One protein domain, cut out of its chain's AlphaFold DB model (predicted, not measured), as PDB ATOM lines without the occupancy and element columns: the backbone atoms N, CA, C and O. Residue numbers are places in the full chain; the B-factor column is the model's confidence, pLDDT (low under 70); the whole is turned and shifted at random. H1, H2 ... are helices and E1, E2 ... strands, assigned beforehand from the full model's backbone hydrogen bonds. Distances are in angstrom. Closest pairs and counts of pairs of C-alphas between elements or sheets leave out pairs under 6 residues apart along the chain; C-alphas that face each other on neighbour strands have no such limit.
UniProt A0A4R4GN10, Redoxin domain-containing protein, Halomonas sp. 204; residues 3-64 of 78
ATOM      1  N   ALA A   3      75.595 138.758  85.898       96.62
ATOM      2  CA  ALA A   3      75.127 139.263  87.187       96.62
ATOM      3  C   ALA A   3      76.080 138.837  88.314       96.62
ATOM      4  O   ALA A   3      76.692 137.769  88.215       96.62
ATOM      5  N   SER A   4      76.193 139.648  89.366       96.69
ATOM      6  CA  SER A   4      76.850 139.282  90.631       96.69
ATOM      7  C   SER A   4      76.211 140.019  91.814       96.69
ATOM      8  O   SER A   4      75.394 140.919  91.621       96.69
ATOM      9  N   CYS A   5      76.595 139.663  93.042       96.50
ATOM     10  CA  CYS A   5      76.179 140.370  94.261       96.50
ATOM     11  C   CYS A   5      77.015 141.628  94.575       96.50
ATOM     12  O   CYS A   5      76.838 142.230  95.637       96.50
ATOM     13  N   ASP A   6      77.929 142.025  93.684       96.81
ATOM     14  CA  ASP A   6      78.715 143.250  93.841       96.81
ATOM     15  C   ASP A   6      77.877 144.493  93.515       96.81
ATOM     16  O   ASP A   6      76.853 144.430  92.832       96.81
ATOM     17  N   THR A   7      78.320 145.664  93.973       97.44
ATOM     18  CA  THR A   7      77.627 146.924  93.671       97.44
ATOM     19  C   THR A   7      77.928 147.409  92.246       97.44
ATOM     20  O   THR A   7      78.950 147.024  91.666       97.44
ATOM     21  N   PRO A   8      77.093 148.287  91.657       97.75
ATOM     22  CA  PRO A   8      77.358 148.863  90.336       97.75
ATOM     23  C   PRO A   8      78.721 149.565  90.227       97.75
ATOM     24  O   PRO A   8      79.346 149.548  89.170       97.75
ATOM     25  N   GLU A   9      79.213 150.156  91.314       98.19
ATOM     26  CA  GLU A   9      80.509 150.839  91.362       98.19
ATOM     27  C   GLU A   9      81.675 149.852  91.243       98.19
ATOM     28  O   GLU A   9      82.649 150.135  90.546       98.19
ATOM     29  N   VAL A  10      81.563 148.673  91.869       97.62
ATOM     30  CA  VAL A  10      82.553 147.591  91.732       97.62
ATOM     31  C   VAL A  10      82.578 147.082  90.294       97.62
ATOM     32  O   VAL A  10      83.650 146.952  89.704       97.62
ATOM     33  N   HIS A  11      81.404 146.882  89.690       97.81
ATOM     34  CA  HIS A  11      81.288 146.511  88.282       97.81
ATOM     35  C   HIS A  11      81.935 147.554  87.369       97.81
ATOM     36  O   HIS A  11      82.699 147.206  86.470       97.81
ATOM     37  N   PHE A  12      81.664 148.837  87.620       97.50
ATOM     38  CA  PHE A  12      82.256 149.939  86.872       97.50
ATOM     39  C   PHE A  12      83.783 149.946  86.996       97.50
ATOM     40  O   PHE A  12      84.474 150.043  85.984       97.50
ATOM     41  N   ALA A  13      84.334 149.798  88.202       98.06
ATOM     42  CA  ALA A  13      85.779 149.718  88.395       98.06
ATOM     43  C   ALA A  13      86.391 148.518  87.647       98.06
ATOM     44  O   ALA A  13      87.412 148.663  86.974       98.06
ATOM     45  N   TRP A  14      85.739 147.354  87.694       98.00
ATOM     46  CA  TRP A  14      86.206 146.137  87.028       98.00
ATOM     47  C   TRP A  14      86.158 146.243  85.494       98.00
ATOM     48  O   TRP A  14      87.092 145.811  84.815       98.00
ATOM     49  N   LEU A  15      85.125 146.899  84.952       97.69
ATOM     50  CA  LEU A  15      84.993 147.237  83.528       97.69
ATOM     51  C   LEU A  15      86.046 148.241  83.045       97.69
ATOM     52  O   LEU A  15      86.448 148.175  81.889       97.69
ATOM     53  N   ASN A  16      86.503 149.150  83.908       97.50
ATOM     54  CA  ASN A  16      87.560 150.118  83.586       97.50
ATOM     55  C   ASN A  16      88.971 149.602  83.907       97.50
ATOM     56  O   ASN A  16      89.948 150.331  83.740       97.50
ATOM     57  N   THR A  17      89.094 148.365  84.390       98.31
ATOM     58  CA  THR A  17      90.391 147.742  84.649       98.31
ATOM     59  C   THR A  17      90.815 146.933  83.414       98.31
ATOM     60  O   THR A  17      90.045 146.083  82.952       98.31
ATOM     61  N   PRO A  18      92.027 147.152  82.868       98.50
ATOM     62  CA  PRO A  18      92.558 146.357  81.762       98.50
ATOM     63  C   PRO A  18      92.626 144.857  82.078       98.50
ATOM     64  O   PRO A  18      92.853 144.454  83.225       98.50
ATOM     65  N   LYS A  19      92.457 144.006  81.059       97.69
ATOM     66  CA  LYS A  19      92.443 142.537  81.235       97.69
ATOM     67  C   LYS A  19      93.770 141.971  81.741       97.69
ATOM     68  O   LYS A  19      93.772 141.017  82.513       97.69
ATOM     69  N   ASP A  20      94.889 142.550  81.319       98.00
ATOM     70  CA  ASP A  20      96.235 142.195  81.784       98.00
ATOM     71  C   ASP A  20      96.468 142.543  83.264       98.00
ATOM     72  O   ASP A  20      97.368 141.985  83.886       98.00
ATOM     73  N   ASN A  21      95.593 143.368  83.848       97.94
ATOM     74  CA  ASN A  21      95.565 143.717  85.267       97.94
ATOM     75  C   ASN A  21      94.383 143.077  86.026       97.94
ATOM     76  O   ASN A  21      93.997 143.557  87.089       97.94
ATOM     77  N   GLY A  22      93.791 141.998  85.496       96.88
ATOM     78  CA  GLY A  22      92.714 141.249  86.162       96.88
ATOM     79  C   GLY A  22      91.314 141.857  86.024       96.88
ATOM     80  O   GLY A  22      90.371 141.400  86.673       96.88
ATOM     81  N   GLY A  23      91.164 142.878  85.180       97.62
ATOM     82  CA  GLY A  23      89.875 143.472  84.857       97.62
ATOM     83  C   GLY A  23      89.126 142.783  83.719       97.62
ATOM     84  O   GLY A  23      89.555 141.758  83.183       97.62
ATOM     85  N   ILE A  24      87.998 143.375  83.328       97.56
ATOM     86  CA  ILE A  24      87.133 142.876  82.246       97.56
ATOM     87  C   ILE A  24      86.849 143.931  81.176       97.56
ATOM     88  O   ILE A  24      85.807 143.888  80.518       97.56
ATOM     89  N   GLU A  25      87.775 144.870  80.977       97.62
ATOM     90  CA  GLU A  25      87.682 145.873  79.912       97.62
ATOM     91  C   GLU A  25      87.254 145.254  78.567       97.62
ATOM     92  O   GLU A  25      87.764 144.218  78.131       97.62
ATOM     93  N   GLY A  26      86.275 145.877  77.908       96.50
ATOM     94  CA  GLY A  26      85.724 145.417  76.631       96.50
ATOM     95  C   GLY A  26      84.549 144.436  76.728       96.50
ATOM     96  O   GLY A  26      84.038 144.022  75.688       96.50
ATOM     97  N   VAL A  27      84.083 144.068  77.928       97.00
ATOM     98  CA  VAL A  27      82.754 143.453  78.095       97.00
ATOM     99  C   VAL A  27      81.673 144.480  77.738       97.00
ATOM    100  O   VAL A  27      81.631 145.566  78.308       97.00
ATOM    101  N   THR A  28      80.804 144.139  76.784       95.56
ATOM    102  CA  THR A  28      79.765 145.045  76.251       95.56
ATOM    103  C   THR A  28      78.338 144.639  76.604       95.56
ATOM    104  O   THR A  28      77.415 145.427  76.411       95.56
ATOM    105  N   TYR A  29      78.130 143.421  77.113       95.25
ATOM    106  CA  TYR A  29      76.816 143.002  77.591       95.25
ATOM    107  C   TYR A  29      76.530 143.590  78.985       95.25
ATOM    108  O   TYR A  29      77.464 143.783  79.767       95.25
ATOM    109  N   PRO A  30      75.253 143.828  79.342       95.38
ATOM    110  CA  PRO A  30      74.898 144.326  80.666       95.38
ATOM    111  C   PRO A  30      75.315 143.356  81.772       95.38
ATOM    112  O   PRO A  30      75.136 142.138  81.631       95.38
ATOM    113  N   ILE A  31      75.811 143.910  82.880       97.31
ATOM    114  CA  ILE A  31      76.064 143.178  84.119       97.31
ATOM    115  C   ILE A  31      75.156 143.753  85.210       97.31
ATOM    116  O   ILE A  31      75.210 144.948  85.497       97.31
ATOM    117  N   LEU A  32      74.281 142.917  85.759       96.81
ATOM    118  CA  LEU A  32      73.307 143.287  86.780       96.81
ATOM    119  C   LEU A  32      73.916 143.154  88.181       96.81
ATOM    120  O   LEU A  32      74.462 142.109  88.526       96.81
ATOM    121  N   ALA A  33      73.766 144.197  88.994       97.94
ATOM    122  CA  ALA A  33      74.153 144.192  90.400       97.94
ATOM    123  C   ALA A  33      72.985 143.703  91.274       97.94
ATOM    124  O   ALA A  33      72.005 144.423  91.470       97.94
ATOM    125  N   ASP A  34      73.094 142.493  91.819       97.31
ATOM    126  CA  ASP A  34      72.157 141.916  92.787       97.31
ATOM    127  C   ASP A  34      72.632 142.168  94.225       97.31
ATOM    128  O   ASP A  34      72.779 141.264  95.045       97.31
ATOM    129  N   SER A  35      72.893 143.431  94.561       95.75
ATOM    130  CA  SER A  35      73.387 143.809  95.891       95.75
ATOM    131  C   SER A  35      72.401 143.484  97.022       95.75
ATOM    132  O   SER A  35      72.800 143.422  98.181       95.75
ATOM    133  N   ASN A  36      71.128 143.229  96.717       94.81
ATOM    134  CA  ASN A  36      70.132 142.790  97.698       94.81
ATOM    135  C   ASN A  36      69.981 141.266  97.778       94.81
ATOM    136  O   ASN A  36      69.222 140.799  98.619       94.81
ATOM    137  N   ARG A  37      70.704 140.504  96.942       94.50
ATOM    138  CA  ARG A  37      70.714 139.031  96.904       94.50
ATOM    139  C   ARG A  37      69.373 138.414  96.486       94.50
ATOM    140  O   ARG A  37      69.186 137.205  96.572       94.50
ATOM    141  N   ASN A  38      68.443 139.226  95.989       95.25
ATOM    142  CA  ASN A  38      67.097 138.787  95.639       95.25
ATOM    143  C   ASN A  38      67.120 137.838  94.437       95.25
ATOM    144  O   ASN A  38      66.407 136.837  94.431       95.25
ATOM    145  N   LEU A  39      67.928 138.151  93.419       95.31
ATOM    146  CA  LEU A  39      68.039 137.315  92.228       95.31
ATOM    147  C   LEU A  39      68.751 136.001  92.558       95.31
ATOM    148  O   LEU A  39      68.269 134.936  92.184       95.31
ATOM    149  N   ALA A  40      69.868 136.064  93.282       95.44
ATOM    150  CA  ALA A  40      70.626 134.894  93.697       95.44
ATOM    151  C   ALA A  40      69.791 133.932  94.552       95.44
ATOM    152  O   ALA A  40      69.803 132.725  94.299       95.44
ATOM    153  N   SER A  41      69.027 134.463  95.516       93.56
ATOM    154  CA  SER A  41      68.085 133.681  96.321       93.56
ATOM    155  C   SER A  41      66.970 133.081  95.468       93.56
ATOM    156  O   SER A  41      66.698 131.889  95.585       93.56
ATOM    157  N   ALA A  42      66.350 133.863  94.576       94.81
ATOM    158  CA  ALA A  42      65.273 133.374  93.709       94.81
ATOM    159  C   ALA A  42      65.734 132.252  92.764       94.81
ATOM    160  O   ALA A  42      64.958 131.359  92.431       94.81
ATOM    161  N   LEU A  43      66.999 132.290  92.348       94.12
ATOM    162  CA  LEU A  43      67.625 131.273  91.508       94.12
ATOM    163  C   LEU A  43      68.188 130.081  92.303       94.12
ATOM    164  O   LEU A  43      68.652 129.123  91.691       94.12
ATOM    165  N   GLY A  44      68.170 130.125  93.640       92.56
ATOM    166  CA  GLY A  44      68.715 129.061  94.488       92.56
ATOM    167  C   GLY A  44      70.233 128.896  94.370       92.56
ATOM    168  O   GLY A  44      70.738 127.785  94.514       92.56
ATOM    169  N   ILE A  45      70.956 129.980  94.066       94.88
ATOM    170  CA  ILE A  45      72.420 129.973  93.887       94.88
ATOM    171  C   ILE A  45      73.156 130.845  94.906       94.88
ATOM    172  O   ILE A  45      74.344 131.097  94.730       94.88
ATOM    173  N   LEU A  46      72.474 131.349  95.932       94.06
ATOM    174  CA  LEU A  46      73.121 132.053  97.034       94.06
ATOM    175  C   LEU A  46      73.683 131.024  98.024       94.06
ATOM    176  O   LEU A  46      72.942 130.158  98.479       94.06
ATOM    177  N   ASP A  47      74.970 131.124  98.346       90.75
ATOM    178  CA  ASP A  47      75.697 130.220  99.250       90.75
ATOM    179  C   ASP A  47      75.465 130.582 100.727       90.75
ATOM    180  O   ASP A  47      76.377 130.669 101.539       90.75
ATOM    181  N   VAL A  48      74.207 130.846 101.072       87.00
ATOM    182  CA  VAL A  48      73.794 131.186 102.429       87.00
ATOM    183  C   VAL A  48      72.629 130.293 102.832       87.00
ATOM    184  O   VAL A  48      71.676 130.117 102.068       87.00
ATOM    185  N   THR A  49      72.707 129.709 104.020       79.19
ATOM    186  CA  THR A  49      71.639 128.880 104.586       79.19
ATOM    187  C   THR A  49      70.782 129.693 105.554       79.19
ATOM    188  O   THR A  49      71.112 130.826 105.912       79.19
ATOM    189  N   GLU A  50      69.623 129.149 105.942       78.94
ATOM    190  CA  GLU A  50      68.835 129.754 107.019       78.94
ATOM    191  C   GLU A  50      69.698 129.872 108.277       78.94
ATOM    192  O   GLU A  50      70.353 128.917 108.686       78.94
ATOM    193  N   GLY A  51      69.702 131.063 108.872       84.44
ATOM    194  CA  GLY A  51      70.390 131.299 110.129       84.44
ATOM    195  C   GLY A  51      69.573 130.841 111.332       84.44
ATOM    196  O   GLY A  51      68.355 130.641 111.258       84.44
ATOM    197  N   GLU A  52      70.240 130.761 112.471       90.62
ATOM    198  CA  GLU A  52      69.624 130.475 113.758       90.62
ATOM    199  C   GLU A  52      69.817 131.636 114.733       90.62
ATOM    200  O   GLU A  52      70.771 132.411 114.651       90.62
ATOM    201  N   TYR A  53      68.860 131.792 115.648       93.00
ATOM    202  CA  TYR A  53      69.015 132.731 116.748       93.00
ATOM    203  C   TYR A  53      69.812 132.054 117.859       93.00
ATOM    204  O   TYR A  53      69.326 131.116 118.490       93.00
ATOM    205  N   ASP A  54      71.023 132.539 118.093       92.81
ATOM    206  CA  ASP A  54      71.886 132.070 119.164       92.81
ATOM    207  C   ASP A  54      71.494 132.779 120.471       92.81
ATOM    208  O   ASP A  54      71.674 133.990 120.631       92.81
ATOM    209  N   GLU A  55      70.905 132.028 121.408       94.25
ATOM    210  CA  GLU A  55      70.379 132.579 122.665       94.25
ATOM    211  C   GLU A  55      71.475 133.099 123.614       94.25
ATOM    212  O   GLU A  55      71.196 133.959 124.449       94.25
ATOM    213  N   GLU A  56      72.713 132.605 123.501       94.94
ATOM    214  CA  GLU A  56      73.826 132.995 124.377       94.94
ATOM    215  C   GLU A  56      74.390 134.374 124.000       94.94
ATOM    216  O   GLU A  56      74.588 135.239 124.856       94.94
ATOM    217  N   SER A  57      74.620 134.595 122.709       93.56
ATOM    218  CA  SER A  57      75.086 135.861 122.143       93.56
ATOM    219  C   SER A  57      73.950 136.857 121.905       93.56
ATOM    220  O   SER A  57      74.194 138.062 121.814       93.56
ATOM    221  N   GLY A  58      72.710 136.371 121.809       94.88
ATOM    222  CA  GLY A  58      71.534 137.160 121.460       94.88
ATOM    223  C   GLY A  58      71.524 137.629 120.001       94.88
ATOM    224  O   GLY A  58      70.826 138.598 119.679       94.88
ATOM    225  N   LEU A  59      72.311 136.990 119.130       94.06
ATOM    226  CA  LEU A  59      72.477 137.345 117.722       94.06
ATOM    227  C   LEU A  59      71.800 136.320 116.811       94.06
ATOM    228  O   LEU A  59      71.729 135.136 117.119       94.06
ATOM    229  N   TYR A  60      71.339 136.777 115.649       90.56
ATOM    230  CA  TYR A  60      70.965 135.879 114.559       90.56
ATOM    231  C   TYR A  60      72.214 135.576 113.732       90.56
ATOM    232  O   TYR A  60      72.792 136.485 113.129       90.56
ATOM    233  N   VAL A  61      72.651 134.322 113.752       90.38
ATOM    234  CA  VAL A  61      73.862 133.856 113.082       90.38
ATOM    235  C   VAL A  61      73.455 133.124 111.818       90.38
ATOM    236  O   VAL A  61      72.627 132.222 111.849       90.38
ATOM    237  N   VAL A  62      74.031 133.537 110.696       89.31
ATOM    238  CA  VAL A  62      73.771 132.943 109.386       89.31
ATOM    239  C   VAL A  62      74.963 132.074 109.002       89.31
ATOM    240  O   VAL A  62      76.105 132.485 109.210       89.31
ATOM    241  N   GLU A  63      74.703 130.885 108.462       87.88
ATOM    242  CA  GLU A  63      75.734 129.966 107.983       87.88
ATOM    243  C   GLU A  63      75.938 130.112 106.460       87.88
ATOM    244  O   GLU A  63      75.016 130.439 105.707       87.88
ATOM    245  N   GLY A  64      77.180 129.898 106.019       86.06
ATOM    246  CA  GLY A  64      77.597 130.025 104.623       86.06
ATOM    247  C   GLY A  64      78.235 131.371 104.277       86.06
ATOM    248  O   GLY A  64      78.301 132.303 105.084       86.06
TER     249      GLY A  64
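Overview. This is residues 3 to 64 of the 78 residues of the protein "Redoxin domain-containing protein" of Halomonas sp. 204 (UniProt A0A4R4GN10). The model is a strung-out rod with a lobe at one end, formed by H1, E1 and the long loop of residues 16 to 30, and a narrow two-strand hairpin, E3 and E4, at the other. Between these ends lie the short helix H2 and the short strand E2, and residues 62 to 64 run back from the hairpin toward E2. The printed part has 62 residues, with two named helices and four named strands in the order H1, E1, H2, E2, E3, E4; helices hold 13 residues and strands 12, a mixed class with under half of the residues in named elements. The one sheet has the order E3 - E4 and is antiparallel. The whole is extended, with a radius of gyration of the C-alphas of 16.5 A and spans of 50 by 23 by 16 A.

Along the chain. The printed part begins at Ala 3, and H1 follows at residues 8 to 15, 10.4 A long, from C-alpha 8 at (77.358, 148.863, 90.336). E1 is residues 31 to 33, 6.6 A long. H2 is residues 38 to 42, 6.0 A long, with C-alpha 38 at (67.097, 138.787, 95.639). E2 is residues 46 to 48, E3 is residues 52 to 54, and E4 is residues 59 to 61, with lengths of 5.5 A, 6.1 A and 6.0 A. E4 ends with C-alpha 61 at (73.862, 133.856, 113.082).

Arrangement. Residues 3 to 4 form a short parallel pairing with residues 32 to 33 of E1. The closest C-alphas of H1 and E1 are those of Pro 8 and Ala 33, 5.7 A apart. H1 and H2 are apart, and so are E1 and H2. The closest C-alphas of H2 and E2 are those of Ala 40 and Leu 46, 5.0 A apart. E1 and E2 pair with no named strand. E2 and E3 are apart. E3 and E4 form a hairpin, antiparallel with 139 degrees between their directions. C-alphas 53 and 60 face each other at 4.3 A; N 52 and O 61, at 2.9 A, and N 61 and O 52, at 2.8 A, are within hydrogen-bond range. In H1 and H2 every O i to N i+4 pair is within hydrogen-bond range.

Size, cuts and confidence. The two C-alphas farthest apart are those of Gly 26 and Glu 56, 50.7 A. The printed part has no cut. The link from H1 to E1, 15 residues, is long; the other four links are tight. The mean pLDDT of the printed part is 94.5, and no printed residue is under 70.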